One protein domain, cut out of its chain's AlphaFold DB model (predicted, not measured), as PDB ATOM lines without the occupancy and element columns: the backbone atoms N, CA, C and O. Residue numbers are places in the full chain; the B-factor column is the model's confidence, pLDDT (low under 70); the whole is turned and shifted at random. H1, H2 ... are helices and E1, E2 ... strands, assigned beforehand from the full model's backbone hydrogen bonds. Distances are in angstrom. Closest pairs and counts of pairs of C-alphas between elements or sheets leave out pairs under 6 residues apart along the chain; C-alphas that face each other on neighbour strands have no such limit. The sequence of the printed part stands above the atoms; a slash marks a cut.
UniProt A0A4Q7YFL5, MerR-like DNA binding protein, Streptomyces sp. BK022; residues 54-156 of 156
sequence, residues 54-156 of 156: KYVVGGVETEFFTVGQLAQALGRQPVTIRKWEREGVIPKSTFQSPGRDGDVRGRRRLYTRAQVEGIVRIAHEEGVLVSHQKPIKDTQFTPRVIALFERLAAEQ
ATOM      1  N   LYS A  54     -15.290   7.966 -14.275       95.12
ATOM      2  CA  LYS A  54     -15.886   8.327 -15.563       95.12
ATOM      3  C   LYS A  54     -16.451   9.739 -15.488       95.12
ATOM      4  O   LYS A  54     -17.179  10.058 -14.548       95.12
ATOM      5  N   TYR A  55     -16.075  10.584 -16.441       92.62
ATOM      6  CA  TYR A  55     -16.602  11.939 -16.599       92.62
ATOM      7  C   TYR A  55     -16.875  12.203 -18.078       92.62
ATOM      8  O   TYR A  55     -16.215  11.631 -18.941       92.62
ATOM      9  N   VAL A  56     -17.825  13.086 -18.372       92.00
ATOM     10  CA  VAL A  56     -18.110  13.510 -19.746       92.00
ATOM     11  C   VAL A  56     -17.252  14.729 -20.079       92.00
ATOM     12  O   VAL A  56     -17.319  15.738 -19.377       92.00
ATOM     13  N   VAL A  57     -16.463  14.639 -21.147       89.06
ATOM     14  CA  VAL A  57     -15.665  15.743 -21.700       89.06
ATOM     15  C   VAL A  57     -16.014  15.864 -23.178       89.06
ATOM     16  O   VAL A  57     -16.014  14.866 -23.889       89.06
ATOM     17  N   GLY A  58     -16.409  17.058 -23.626       86.44
ATOM     18  CA  GLY A  58     -16.809  17.270 -25.026       86.44
ATOM     19  C   GLY A  58     -18.008  16.423 -25.486       86.44
ATOM     20  O   GLY A  58     -18.141  16.144 -26.669       86.44
ATOM     21  N   GLY A  59     -18.867  15.971 -24.564       91.19
ATOM     22  CA  GLY A  59     -19.993  15.078 -24.876       91.19
ATOM     23  C   GLY A  59     -19.635  13.588 -24.949       91.19
ATOM     24  O   GLY A  59     -20.527  12.768 -25.148       91.19
ATOM     25  N   VAL A  60     -18.368  13.224 -24.726       91.56
ATOM     26  CA  VAL A  60     -17.890  11.835 -24.737       91.56
ATOM     27  C   VAL A  60     -17.574  11.370 -23.316       91.56
ATOM     28  O   VAL A  60     -16.869  12.048 -22.560       91.56
ATOM     29  N   GLU A  61     -18.090  10.201 -22.933       94.75
ATOM     30  CA  GLU A  61     -17.724   9.559 -21.669       94.75
ATOM     31  C   GLU A  61     -16.253   9.127 -21.717       94.75
ATOM     32  O   GLU A  61     -15.845   8.325 -22.553       94.75
ATOM     33  N   THR A  62     -15.448   9.681 -20.815       94.62
ATOM     34  CA  THR A  62     -14.000   9.487 -20.769       94.62
ATOM     35  C   THR A  62     -13.584   8.921 -19.414       94.62
ATOM     36  O   THR A  62     -14.049   9.360 -18.357       94.62
ATOM     37  N   GLU A  63     -12.679   7.944 -19.443       96.56
ATOM     38  CA  GLU A  63     -12.082   7.358 -18.244       96.56
ATOM     39  C   GLU A  63     -10.902   8.181 -17.731       96.56
ATOM     40  O   GLU A  63      -9.992   8.555 -18.477       96.56
ATOM     41  N   PHE A  64     -10.894   8.392 -16.420       96.69
ATOM     42  CA  PHE A  64      -9.911   9.165 -15.690       96.69
ATOM     43  C   PHE A  64      -9.321   8.389 -14.517       96.69
ATOM     44  O   PHE A  64     -10.010   7.692 -13.768       96.69
ATOM     45  N   PHE A  65      -8.037   8.618 -14.294       96.62
ATOM     46  CA  PHE A  65      -7.218   7.950 -13.300       96.62
ATOM     47  C   PHE A  65      -6.523   8.983 -12.428       96.62
ATOM     48  O   PHE A  65      -6.092  10.045 -12.873       96.62
ATOM     49  N   THR A  66      -6.429   8.690 -11.141       96.06
ATOM     50  CA  THR A  66      -5.767   9.580 -10.185       96.06
ATOM     51  C   THR A  66      -4.244   9.453 -10.260       96.06
ATOM     52  O   THR A  66      -3.708   8.465 -10.755       96.06
ATOM     53  N   VAL A  67      -3.528  10.405  -9.650       95.81
ATOM     54  CA  VAL A  67      -2.067  10.308  -9.433       95.81
ATOM     55  C   VAL A  67      -1.669   8.986  -8.765       95.81
ATOM     56  O   VAL A  67      -0.599   8.464  -9.050       95.81
ATOM     57  N   GLY A  68      -2.510   8.446  -7.873       94.69
ATOM     58  CA  GLY A  68      -2.245   7.165  -7.219       94.69
ATOM     59  C   GLY A  68      -2.250   5.993  -8.199       94.69
ATOM     60  O   GLY A  68      -1.356   5.159  -8.142       94.69
ATOM     61  N   GLN A  69      -3.198   5.981  -9.135       95.81
ATOM     62  CA  GLN A  69      -3.303   4.948 -10.170       95.81
ATOM     63  C   GLN A  69      -2.178   5.066 -11.201       95.81
ATOM     64  O   GLN A  69      -1.558   4.063 -11.525       95.81
ATOM     65  N   LEU A  70      -1.822   6.283 -11.632       96.38
ATOM     66  CA  LEU A  70      -0.638   6.488 -12.479       96.38
ATOM     67  C   LEU A  70       0.645   6.009 -11.778       96.38
ATOM     68  O   LEU A  70       1.499   5.375 -12.391       96.38
ATOM     69  N   ALA A  71       0.782   6.293 -10.482       95.06
ATOM     70  CA  ALA A  71       1.923   5.833  -9.702       95.06
ATOM     71  C   ALA A  71       1.967   4.300  -9.612       95.06
ATOM     72  O   ALA A  71       3.032   3.721  -9.812       95.06
ATOM     73  N   GLN A  72       0.819   3.654  -9.384       94.50
ATOM     74  CA  GLN A  72       0.689   2.196  -9.394       94.50
ATOM     75  C   GLN A  72       1.085   1.605 -10.753       94.50
ATOM     76  O   GLN A  72       1.909   0.697 -10.786       94.50
ATOM     77  N   ALA A  73       0.589   2.172 -11.856       94.38
ATOM     78  CA  ALA A  73       0.912   1.734 -13.215       94.38
ATOM     79  C   ALA A  73       2.423   1.794 -13.513       94.38
ATOM     80  O   ALA A  73       2.965   0.951 -14.217       94.38
ATOM     81  N   LEU A  74       3.121   2.783 -12.945       93.12
ATOM     82  CA  LEU A  74       4.570   2.959 -13.091       93.12
ATOM     83  C   LEU A  74       5.394   2.205 -12.033       93.12
ATOM     84  O   LEU A  74       6.620   2.315 -12.034       93.12
ATOM     85  N   GLY A  75       4.762   1.512 -11.081       91.56
ATOM     86  CA  GLY A  75       5.462   0.901  -9.945       91.56
ATOM     87  C   GLY A  75       6.197   1.925  -9.063       91.56
ATOM     88  O   GLY A  75       7.266   1.643  -8.519       91.56
ATOM     89  N   ARG A  76       5.672   3.151  -8.944       91.81
ATOM     90  CA  ARG A  76       6.270   4.259  -8.178       91.81
ATOM     91  C   ARG A  76       5.352   4.739  -7.061       91.81
ATOM     92  O   ARG A  76       4.154   4.495  -7.032       91.81
ATOM     93  N   GLN A  77       5.929   5.506  -6.141       93.00
ATOM     94  CA  GLN A  77       5.160   6.202  -5.111       93.00
ATOM     95  C   GLN A  77       4.495   7.472  -5.677       93.00
ATOM     96  O   GLN A  77       5.148   8.198  -6.435       93.00
ATOM     97  N   PRO A  78       3.266   7.839  -5.255       95.00
ATOM     98  CA  PRO A  78       2.574   9.047  -5.728       95.00
ATOM     99  C   PRO A  78       3.364  10.349  -5.534       95.00
ATOM    100  O   PRO A  78       3.213  11.295  -6.306       95.00
ATOM    101  N   VAL A  79       4.226  10.414  -4.511       95.31
ATOM    102  CA  VAL A  79       5.123  11.560  -4.280       95.31
ATOM    103  C   VAL A  79       6.114  11.763  -5.431       95.31
ATOM    104  O   VAL A  79       6.425  12.905  -5.760       95.31
ATOM    105  N   THR A  80       6.540  10.681  -6.087       94.75
ATOM    106  CA  THR A  80       7.431  10.709  -7.256       94.75
ATOM    107  C   THR A  80       6.734  11.355  -8.438       94.75
ATOM    108  O   THR A  80       7.277  12.277  -9.031       94.75
ATOM    109  N   ILE A  81       5.489  10.959  -8.715       96.19
ATOM    110  CA  ILE A  81       4.693  11.541  -9.804       96.19
ATOM    111  C   ILE A  81       4.480  13.041  -9.574       96.19
ATOM    112  O   ILE A  81       4.720  13.851 -10.461       96.19
ATOM    113  N   ARG A  82       4.141  13.449  -8.344       95.38
ATOM    114  CA  ARG A  82       4.015  14.876  -7.980       95.38
ATOM    115  C   ARG A  82       5.333  15.641  -8.095       95.38
ATOM    116  O   ARG A  82       5.324  16.851  -8.311       95.38
ATOM    117  N   LYS A  83       6.464  14.976  -7.852       95.88
ATOM    118  CA  LYS A  83       7.794  15.558  -8.048       95.88
ATOM    119  C   LYS A  83       8.054  15.753  -9.542       95.88
ATOM    120  O   LYS A  83       8.387  16.865  -9.930       95.88
ATOM    121  N   TRP A  84       7.781  14.743 -10.365       96.38
ATOM    122  CA  TRP A  84       7.907  14.822 -11.819       96.38
ATOM    123  C   TRP A  84       7.039  15.926 -12.433       96.38
ATOM    124  O   TRP A  84       7.548  16.704 -13.231       96.38
ATOM    125  N   GLU A  85       5.781  16.071 -12.005       96.38
ATOM    126  CA  GLU A  85       4.900  17.180 -12.423       96.38
ATOM    127  C   GLU A  85       5.482  18.564 -12.080       96.38
ATOM    128  O   GLU A  85       5.286  19.540 -12.802       96.38
ATOM    129  N   ARG A  86       6.144  18.681 -10.923       96.44
ATOM    130  CA  ARG A  86       6.702  19.949 -10.431       96.44
ATOM    131  C   ARG A  86       7.988  20.323 -11.155       96.44
ATOM    132  O   ARG A  86       8.213  21.499 -11.400       96.44
ATOM    133  N   GLU A  87       8.811  19.325 -11.454       95.62
ATOM    134  CA  GLU A  87      10.092  19.468 -12.152       95.62
ATOM    135  C   GLU A  87       9.924  19.524 -13.677       95.62
ATOM    136  O   GLU A  87      10.902  19.730 -14.386       95.62
ATOM    137  N   GLY A  88       8.701  19.351 -14.189       95.81
ATOM    138  CA  GLY A  88       8.421  19.349 -15.626       95.81
ATOM    139  C   GLY A  88       8.865  18.071 -16.341       95.81
ATOM    140  O   GLY A  88       8.883  18.035 -17.564       95.81
ATOM    141  N   VAL A  89       9.194  17.011 -15.596       96.38
ATOM    142  CA  VAL A  89       9.530  15.691 -16.155       96.38
ATOM    143  C   VAL A  89       8.325  15.082 -16.873       96.38
ATOM    144  O   VAL A  89       8.494  14.441 -17.908       96.38
ATOM    145  N   ILE A  90       7.127  15.298 -16.324       96.69
ATOM    146  CA  ILE A  90       5.846  15.060 -16.992       96.69
ATOM    147  C   ILE A  90       4.999  16.341 -16.902       96.69
ATOM    148  O   ILE A  90       5.106  17.061 -15.901       96.69
ATOM    149  N   PRO A  91       4.138  16.637 -17.889       96.00
ATOM    150  CA  PRO A  91       3.204  17.751 -17.804       96.00
ATOM    151  C   PRO A  91       2.242  17.605 -16.622       96.00
ATOM    152  O   PRO A  91       1.872  16.500 -16.219       96.00
ATOM    153  N   LYS A  92       1.784  18.738 -16.081       92.31
ATOM    154  CA  LYS A  92       0.677  18.724 -15.120       92.31
ATOM    155  C   LYS A  92      -0.585  18.231 -15.823       92.31
ATOM    156  O   LYS A  92      -0.878  18.636 -16.940       92.31
ATOM    157  N   SER A  93      -1.356  17.407 -15.123       90.06
ATOM    158  CA  SER A  93      -2.671  16.970 -15.583       90.06
ATOM    159  C   SER A  93      -3.585  18.166 -15.906       90.06
ATOM    160  O   SER A  93      -3.765  19.071 -15.083       90.06
ATOM    161  N   THR A  94      -4.159  18.138 -17.113       87.69
ATOM    162  CA  THR A  94      -5.123  19.125 -17.627       87.69
ATOM    163  C   THR A  94      -6.445  19.077 -16.861       87.69
ATOM    164  O   THR A  94      -7.099  20.099 -16.669       87.69
ATOM    165  N   PHE A  95      -6.826  17.893 -16.376       91.62
ATOM    166  CA  PHE A  95      -8.125  17.643 -15.765       91.62
ATOM    167  C   PHE A  95      -8.044  17.585 -14.245       91.62
ATOM    168  O   PHE A  95      -7.153  16.972 -13.656       91.62
ATOM    169  N   GLN A  96      -9.021  18.188 -13.576       92.12
ATOM    170  CA  GLN A  96      -9.123  18.119 -12.124       92.12
ATOM    171  C   GLN A  96     -10.546  17.778 -11.709       92.12
ATOM    172  O   GLN A  96     -11.496  18.389 -12.191       92.12
ATOM    173  N   SER A  97     -10.702  16.838 -10.775       87.94
ATOM    174  CA  SER A  97     -11.986  16.670 -10.103       87.94
ATOM    175  C   SER A  97     -12.222  17.859  -9.167       87.94
ATOM    176  O   SER A  97     -11.271  18.301  -8.505       87.94
ATOM    177  N   PRO A  98     -13.465  18.349  -9.037       80.94
ATOM    178  CA  PRO A  98     -13.791  19.341  -8.026       80.94
ATOM    179  C   PRO A  98     -13.555  18.771  -6.621       80.94
ATOM    180  O   PRO A  98     -13.671  17.562  -6.389       80.94
ATOM    181  N   GLY A  99     -13.185  19.648  -5.688       82.19
ATOM    182  CA  GLY A  99     -13.234  19.337  -4.264       82.19
ATOM    183  C   GLY A  99     -14.664  19.407  -3.735       82.19
ATOM    184  O   GLY A  99     -15.559  19.914  -4.413       82.19
ATOM    185  N   ARG A 100     -14.876  18.911  -2.513       82.12
ATOM    186  CA  ARG A 100     -16.161  19.061  -1.823       82.12
ATOM    187  C   ARG A 100     -16.446  20.548  -1.605       82.12
ATOM    188  O   ARG A 100     -15.538  21.267  -1.198       82.12
ATOM    189  N   ASP A 101     -17.665  20.987  -1.902       80.88
ATOM    190  CA  ASP A 101     -18.152  22.348  -1.625       80.88
ATOM    191  C   ASP A 101     -17.226  23.469  -2.143       80.88
ATOM    192  O   ASP A 101     -17.075  24.519  -1.528       80.88
ATOM    193  N   GLY A 102     -16.554  23.234  -3.276       72.31
ATOM    194  CA  GLY A 102     -15.646  24.210  -3.886       72.31
ATOM    195  C   GLY A 102     -14.262  24.314  -3.234       72.31
ATOM    196  O   GLY A 102     -13.444  25.110  -3.703       72.31
ATOM    197  N   ASP A 103     -13.945  23.494  -2.224       80.19
ATOM    198  CA  ASP A 103     -12.631  23.497  -1.576       80.19
ATOM    199  C   ASP A 103     -11.519  23.166  -2.582       80.19
ATOM    200  O   ASP A 103     -11.415  22.061  -3.129       80.19
ATOM    201  N   VAL A 104     -10.632  24.137  -2.796       77.56
ATOM    202  CA  VAL A 104      -9.473  24.012  -3.682       77.56
ATOM    203  C   VAL A 104      -8.545  22.884  -3.220       77.56
ATOM    204  O   VAL A 104      -7.979  22.180  -4.058       77.56
ATOM    205  N   ARG A 105      -8.432  22.633  -1.907       78.06
ATOM    206  CA  ARG A 105      -7.611  21.539  -1.348       78.06
ATOM    207  C   ARG A 105      -8.189  20.157  -1.662       78.06
ATOM    208  O   ARG A 105      -7.459  19.157  -1.678       78.06
ATOM    209  N   GLY A 106      -9.486  20.096  -1.946       81.56
ATOM    210  CA  GLY A 106     -10.191  18.886  -2.346       81.56
ATOM    211  C   GLY A 106      -9.966  18.489  -3.805       81.56
ATOM    212  O   GLY A 106     -10.238  17.342  -4.151       81.56
ATOM    213  N   ARG A 107      -9.433  19.382  -4.654       88.00
ATOM    214  CA  ARG A 107      -9.221  19.082  -6.076       88.00
ATOM    215  C   ARG A 107      -8.216  17.946  -6.259       88.00
ATOM    216  O   ARG A 107      -7.222  17.835  -5.528       88.00
ATOM    217  N   ARG A 108      -8.476  17.067  -7.225       90.44
ATOM    218  CA  ARG A 108      -7.601  15.927  -7.543       90.44
ATOM    219  C   ARG A 108      -7.251  15.950  -9.017       90.44
ATOM    220  O   ARG A 108      -8.133  16.107  -9.845       90.44
ATOM    221  N   ARG A 109      -5.966  15.773  -9.324       94.38
ATOM    222  CA  ARG A 109      -5.463  15.640 -10.697       94.38
ATOM    223  C   ARG A 109      -5.957  14.336 -11.312       94.38
ATOM    224  O   ARG A 109      -5.922  13.301 -10.636       94.38
ATOM    225  N   LEU A 110      -6.383  14.412 -12.566       95.75
ATOM    226  CA  LEU A 110      -6.948  13.313 -13.333       95.75
ATOM    227  C   LEU A 110      -6.204  13.140 -14.660       95.75
ATOM    228  O   LEU A 110      -5.994  14.098 -15.400       95.75
ATOM    229  N   TYR A 111      -5.824  11.908 -14.958       96.81
ATOM    230  CA  TYR A 111      -5.169  11.509 -16.197       96.81
ATOM    231  C   TYR A 111      -6.122  10.655 -17.018       96.81
ATOM    232  O   TYR A 111      -6.790   9.801 -16.446       96.81
ATOM    233  N   THR A 112      -6.201  10.854 -18.329       96.69
ATOM    234  CA  THR A 112      -6.983   9.955 -19.192       96.69
ATOM    235  C   THR A 112      -6.295   8.596 -19.324       96.69
ATOM    236  O   THR A 112      -5.088   8.483 -19.083       96.69
ATOM    237  N   ARG A 113      -7.028   7.560 -19.754       96.31
ATOM    238  CA  ARG A 113      -6.437   6.243 -20.070       96.31
ATOM    239  C   ARG A 113      -5.239   6.370 -21.014       96.31
ATOM    240  O   ARG A 113      -4.151   5.903 -20.692       96.31
ATOM    241  N   ALA A 114      -5.427   7.092 -22.120       96.06
ATOM    242  CA  ALA A 114      -4.397   7.304 -23.135       96.06
ATOM    243  C   ALA A 114      -3.144   8.006 -22.581       96.06
ATOM    244  O   ALA A 114      -2.025   7.681 -22.977       96.06
ATOM    245  N   GLN A 115      -3.314   8.941 -21.637       97.19
ATOM    246  CA  GLN A 115      -2.185   9.564 -20.945       97.19
ATOM    247  C   GLN A 115      -1.432   8.549 -20.082       97.19
ATOM    248  O   GLN A 115      -0.209   8.483 -20.169       97.19
ATOM    249  N   VAL A 116      -2.131   7.748 -19.268       97.12
ATOM    250  CA  VAL A 116      -1.481   6.761 -18.387       97.12
ATOM    251  C   VAL A 116      -0.741   5.704 -19.201       97.12
ATOM    252  O   VAL A 116       0.460   5.521 -19.010       97.12
ATOM    253  N   GLU A 117      -1.422   5.059 -20.145       97.06
ATOM    254  CA  GLU A 117      -0.843   4.007 -20.989       97.06
ATOM    255  C   GLU A 117       0.330   4.536 -21.820       97.06
ATOM    256  O   GLU A 117       1.373   3.887 -21.922       97.06
ATOM    257  N   GLY A 118       0.205   5.750 -22.363       97.62
ATOM    258  CA  GLY A 118       1.273   6.391 -23.118       97.62
ATOM    259  C   GLY A 118       2.509   6.693 -22.265       97.62
ATOM    260  O   GLY A 118       3.622   6.407 -22.708       97.62
ATOM    261  N   ILE A 119       2.341   7.212 -21.040       97.38
ATOM    262  CA  ILE A 119       3.466   7.438 -20.116       97.38
ATOM    263  C   ILE A 119       4.135   6.108 -19.762       97.38
ATOM    264  O   ILE A 119       5.360   6.024 -19.813       97.38
ATOM    265  N   VAL A 120       3.355   5.077 -19.416       96.12
ATOM    266  CA  VAL A 120       3.874   3.748 -19.050       96.12
ATOM    267  C   VAL A 120       4.688   3.157 -20.196       96.12
ATOM    268  O   VAL A 120       5.832   2.753 -19.986       96.12
ATOM    269  N   ARG A 121       4.155   3.191 -21.422       97.06
ATOM    270  CA  ARG A 121       4.865   2.723 -22.616       97.06
ATOM    271  C   ARG A 121       6.200   3.447 -22.801       97.06
ATOM    272  O   ARG A 121       7.230   2.789 -22.907       97.06
ATOM    273  N   ILE A 122       6.201   4.783 -22.788       97.81
ATOM    274  CA  ILE A 122       7.432   5.575 -22.957       97.81
ATOM    275  C   ILE A 122       8.417   5.282 -21.812       97.81
ATOM    276  O   ILE A 122       9.610   5.141 -22.048       97.81
ATOM    277  N   ALA A 123       7.940   5.138 -20.572       95.12
ATOM    278  CA  ALA A 123       8.789   4.827 -19.423       95.12
ATOM    279  C   ALA A 123       9.489   3.466 -19.559       95.12
ATOM    280  O   ALA A 123      10.657   3.343 -19.179       95.12
ATOM    281  N   HIS A 124       8.797   2.460 -20.101       93.62
ATOM    282  CA  HIS A 124       9.379   1.154 -20.406       93.62
ATOM    283  C   HIS A 124      10.409   1.235 -21.535       93.62
ATOM    284  O   HIS A 124      11.522   0.744 -21.366       93.62
ATOM    285  N   GLU A 125      10.068   1.885 -22.649       94.62
ATOM    286  CA  GLU A 125      10.955   2.027 -23.813       94.62
ATOM    287  C   GLU A 125      12.247   2.789 -23.482       94.62
ATOM    288  O   GLU A 125      13.327   2.408 -23.921       94.62
ATOM    289  N   GLU A 126      12.153   3.834 -22.659       94.62
ATOM    290  CA  GLU A 126      13.301   4.637 -22.222       94.62
ATOM    291  C   GLU A 126      14.060   4.010 -21.039       94.62
ATOM    292  O   GLU A 126      15.056   4.563 -20.568       94.62
ATOM    293  N   GLY A 127      13.586   2.874 -20.512       91.75
ATOM    294  CA  GLY A 127      14.210   2.189 -19.382       91.75
ATOM    295  C   GLY A 127      14.180   2.995 -18.077       91.75
ATOM    296  O   GLY A 127      15.065   2.850 -17.240       91.75
ATOM    297  N   VAL A 128      13.173   3.847 -17.865       90.38
ATOM    298  CA  VAL A 128      13.032   4.679 -16.646       90.38
ATOM    299  C   VAL A 128      12.469   3.876 -15.461       90.38
ATOM    300  O   VAL A 128      12.462   4.342 -14.319       90.38
ATOM    301  N   LEU A 129      11.993   2.653 -15.712       85.75
ATOM    302  CA  LEU A 129      11.396   1.768 -14.705       85.75
ATOM    303  C   LEU A 129      12.323   0.630 -14.244       85.75
ATOM    304  O   LEU A 129      11.957  -0.108 -13.332       85.75
ATOM    305  N   VAL A 130      13.510   0.476 -14.839       83.44
ATOM    306  CA  VAL A 130      14.425  -0.645 -14.546       83.44
ATOM    307  C   VAL A 130      15.340  -0.364 -13.349       83.44
ATOM    308  O   VAL A 130      15.630   0.783 -13.007       83.44
ATOM    309  N   SER A 131      15.840  -1.429 -12.717       73.75
ATOM    310  CA  SER A 131      16.910  -1.317 -11.718       73.75
ATOM    311  C   SER A 131      18.191  -0.788 -12.379       73.75
ATOM    312  O   SER A 131      18.522  -1.213 -13.482       73.75
ATOM    313  N   HIS A 132      18.906   0.135 -11.723       80.44
ATOM    314  CA  HIS A 132      20.068   0.854 -12.286       80.44
ATOM    315  C   HIS A 132      19.760   1.661 -13.563       80.44
ATOM    316  O   HIS A 132      20.577   1.750 -14.478       80.44
ATOM    317  N   GLN A 133      18.571   2.263 -13.624       84.00
ATOM    318  CA  GLN A 133      18.154   3.144 -14.717       84.00
ATOM    319  C   GLN A 133      19.151   4.272 -15.020       84.00
ATOM    320  O   GLN A 133      19.775   4.848 -14.121       84.00
ATOM    321  N   LYS A 134      19.198   4.670 -16.296       85.44
ATOM    322  CA  LYS A 134      19.828   5.930 -16.698       85.44
ATOM    323  C   LYS A 134      19.102   7.104 -16.020       85.44
ATOM    324  O   LYS A 134      17.880   7.043 -15.829       85.44
ATOM    325  N   PRO A 135      19.811   8.180 -15.646       88.94
ATOM    326  CA  PRO A 135      19.162   9.410 -15.213       88.94
ATOM    327  C   PRO A 135      18.161   9.888 -16.275       88.94
ATOM    328  O   PRO A 135      18.472   9.865 -17.458       88.94
ATOM    329  N   ILE A 136      16.976  10.355 -15.863       91.88
ATOM    330  CA  ILE A 136      15.907  10.791 -16.793       91.88
ATOM    331  C   ILE A 136      16.394  11.876 -17.766       91.88
ATOM    332  O   ILE A 136      15.989  11.906 -18.919       91.88
ATOM    333  N   LYS A 137      17.303  12.745 -17.311       91.38
ATOM    334  CA  LYS A 137      17.938  13.780 -18.139       91.38
ATOM    335  C   LYS A 137      18.717  13.229 -19.346       91.38
ATOM    336  O   LYS A 137      18.923  13.962 -20.303       91.38
ATOM    337  N   ASP A 138      19.138  11.967 -19.284       93.06
ATOM    338  CA  ASP A 138      19.926  11.297 -20.317       93.06
ATOM    339  C   ASP A 138      19.039  10.399 -21.210       93.06
ATOM    340  O   ASP A 138      19.553   9.632 -22.027       93.06
ATOM    341  N   THR A 139      17.709  10.455 -21.049       95.25
ATOM    342  CA  THR A 139      16.725   9.712 -21.856       95.25
ATOM    343  C   THR A 139      15.806  10.663 -22.625       95.25
ATOM    344  O   THR A 139      15.764  11.865 -22.369       95.25
ATOM    345  N   GLN A 140      15.031  10.133 -23.575       97.06
ATOM    346  CA  GLN A 140      14.010  10.896 -24.302       97.06
ATOM    347  C   GLN A 140      12.647  10.863 -23.596       97.06
ATOM    348  O   GLN A 140      11.634  11.261 -24.167       97.06
ATOM    349  N   PHE A 141      12.595  10.426 -22.334       97.44
ATOM    350  CA  PHE A 141      11.346  10.254 -21.596       97.44
ATOM    351  C   PHE A 141      10.523  11.543 -21.518       97.44
ATOM    352  O   PHE A 141       9.377  11.576 -21.960       97.44
ATOM    353  N   THR A 142      11.115  12.621 -21.007       97.56
ATOM    354  CA  THR A 142      10.421  13.905 -20.843       97.56
ATOM    355  C   THR A 142       9.916  14.499 -22.160       97.56
ATOM    356  O   THR A 142       8.709  14.739 -22.248       97.56
ATOM    357  N   PRO A 143      10.746  14.705 -23.206       97.94
ATOM    358  CA  PRO A 143      10.254  15.283 -24.457       97.94
ATOM    359  C   PRO A 143       9.178  14.414 -25.122       97.94
ATOM    360  O   PRO A 143       8.201  14.946 -25.647       97.94
ATOM    361  N   ARG A 144       9.279  13.081 -25.038       98.31
ATOM    362  CA  ARG A 144       8.264  12.174 -25.596       98.31
ATOM    363  C   ARG A 144       6.944  12.221 -24.830       98.31
ATOM    364  O   ARG A 144       5.887  12.153 -25.454       98.31
ATOM    365  N   VAL A 145       6.977  12.349 -23.502       97.75
ATOM    366  CA  VAL A 145       5.757  12.509 -22.695       97.75
ATOM    367  C   VAL A 145       5.101  13.869 -22.951       97.75
ATOM    368  O   VAL A 145       3.879  13.939 -23.028       97.75
ATOM    369  N   ILE A 146       5.880  14.937 -23.131       97.44
ATOM    370  CA  ILE A 146       5.339  16.252 -23.509       97.44
ATOM    371  C   ILE A 146       4.629  16.161 -24.865       97.44
ATOM    372  O   ILE A 146       3.445  16.481 -24.948       97.44
ATOM    373  N   ALA A 147       5.298  15.615 -25.884       97.62
ATOM    374  CA  ALA A 147       4.717  15.438 -27.217       97.62
ATOM    375  C   ALA A 147       3.454  14.555 -27.203       97.62
ATOM    376  O   ALA A 147       2.491  14.819 -27.923       97.62
ATOM    377  N   LEU A 148       3.421  13.519 -26.354       97.19
ATOM    378  CA  LEU A 148       2.224  12.706 -26.132       97.19
ATOM    379  C   LEU A 148       1.050  13.562 -25.637       97.19
ATOM    380  O   LEU A 148      -0.061  13.408 -26.137       97.19
ATOM    381  N   PHE A 149       1.276  14.432 -24.651       96.06
ATOM    382  CA  PHE A 149       0.221  15.267 -24.074       96.06
ATOM    383  C   PHE A 149      -0.282  16.311 -25.063       96.06
ATOM    384  O   PHE A 149      -1.489  16.509 -25.148       96.06
ATOM    385  N   GLU A 150       0.615  16.937 -25.821       95.88
ATOM    386  CA  GLU A 150       0.256  17.898 -26.867       95.88
ATOM    387  C   GLU A 150      -0.617  17.249 -27.941       95.88
ATOM    388  O   GLU A 150      -1.673  17.776 -28.281       95.88
ATOM    389  N   ARG A 151      -0.234  16.055 -28.408       96.12
ATOM    390  CA  ARG A 151      -1.026  15.297 -29.380       96.12
ATOM    391  C   ARG A 151      -2.409  14.938 -28.838       96.12
ATOM    392  O   ARG A 151      -3.403  15.179 -29.507       96.12
ATOM    393  N   LEU A 152      -2.480  14.399 -27.618       93.94
ATOM    394  CA  LEU A 152      -3.758  14.022 -27.003       93.94
ATOM    395  C   LEU A 152      -4.654  15.230 -26.710       93.94
ATOM    396  O   LEU A 152      -5.870  15.086 -26.706       93.94
ATOM    397  N   ALA A 153      -4.074  16.401 -26.446       91.06
ATOM    398  CA  ALA A 153      -4.830  17.635 -26.269       91.06
ATOM    399  C   ALA A 153      -5.398  18.171 -27.592       91.06
ATOM    400  O   ALA A 153      -6.420  18.839 -27.565       91.06
ATOM    401  N   ALA A 154      -4.758  17.884 -28.730       89.81
ATOM    402  CA  ALA A 154      -5.248  18.271 -30.055       89.81
ATOM    403  C   ALA A 154      -6.374  17.360 -30.587       89.81
ATOM    404  O   ALA A 154      -7.082  17.741 -31.514       89.81
ATOM    405  N   GLU A 155      -6.519  16.158 -30.025       84.19
ATOM    406  CA  GLU A 155      -7.549  15.171 -30.392       84.19
ATOM    407  C   GLU A 155      -8.862  15.335 -29.595       84.19
ATOM    408  O   GLU A 155      -9.825  14.615 -29.863       84.19
ATOM    409  N   GLN A 156      -8.896  16.240 -28.609       71.25
ATOM    410  CA  GLN A 156     -10.016  16.470 -27.681       71.25
ATOM    411  C   GLN A 156     -10.720  17.798 -27.951       71.25
ATOM    412  O   GLN A 156     -11.954  17.835 -27.743       71.25
TER     413      GLN A 156
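This is residues 54 to 156 of the 156 residues of the protein "MerR-like DNA binding protein" of Streptomyces sp. BK022 (UniProt A0A4Q7YFL5). A curled sheet of four short strands stands at one end of an elongated model, and four helices reach away from it: H3 and H4 as a helical hairpin, H1 and H2 as a nearly right-angled pair beside it. E2 leads directly into H1 and E4 into H3; residues 100 to 105 stick out at the sheet's end, and the loop 126 to 140 makes the other end. The printed part has 103 residues, in the order E1 E2 H1 H2 E3 E4 H3 H4; the sheet is E1 - E2 - E4 - E3, all antiparallel, and the class is mixed, helices and strands. The whole is compact, with a radius of gyration of the C-alphas of 14.2 A, and spans 44 by 29 by 20 A.

E1, residues 54 to 57, begins at C-alpha 54 (-15.886, 8.327, -15.563). E2 is residues 60 to 66, 19.1 A long, and H1 is residues 67 to 73, 9.8 A. H2 is residues 78 to 87, 14.4 A. E3 is residues 95 to 97, and E4 is residues 108 to 112, 13.1 A. H3, residues 113 to 125, is 18.3 A long and begins at C-alpha 113 (-6.437, 6.243, -20.070). H4, residues 141 to 154, is 20.3 A long and ends at C-alpha 154 (-5.248, 18.271, -30.055).

The strongly twisted sheet has staggered pairing: E2 pairs with E1 over 60 to 63 and with E4 over 64 to 66. In the hairpin E1 and E2, N 55 and O 62 are 3.0 A apart; between E2 and E4, N 65 and O 111 are 2.8 A apart; in the hairpin E3 and E4, N 97 and O 108 are 2.8 A apart. E2, H1 H2 and E3 form a split strand-helix-strand unit, two strands of one sheet that are not neighbours, joined through helices, with E4 between them in the sheet, and its crossover is right-handed. H1 is on the sheet at a height of 4.8 A, over none of its strands. H3 is on the sheet, over E4, and stands up from it at 52 degrees. H1 and H2 touch at C-alphas 71 and 78, 5.2 A, only just about perpendicular at 71 degrees. H1 only just touches H3, with 3 pairs of C-alphas within 8 A, through residues 116 to 120 of H3 alone; the closest C-alphas, 70 and 116, are 6.0 A apart. H3 and H4 touch, closest at C-alphas 119 and 145, 6.1 A, at a shallow tilt of 24 degrees, opposite ways. H2 and H4 are not on the sheet. In H1, H2, H3 and H4 every O i to N i+4 pair is within hydrogen-bond range.

The C-alphas farthest apart, of Asp 101 and His 132, are 45.1 A apart. The link H3 to H4 is long. The printed part has no cut, and no printed residue is under 70.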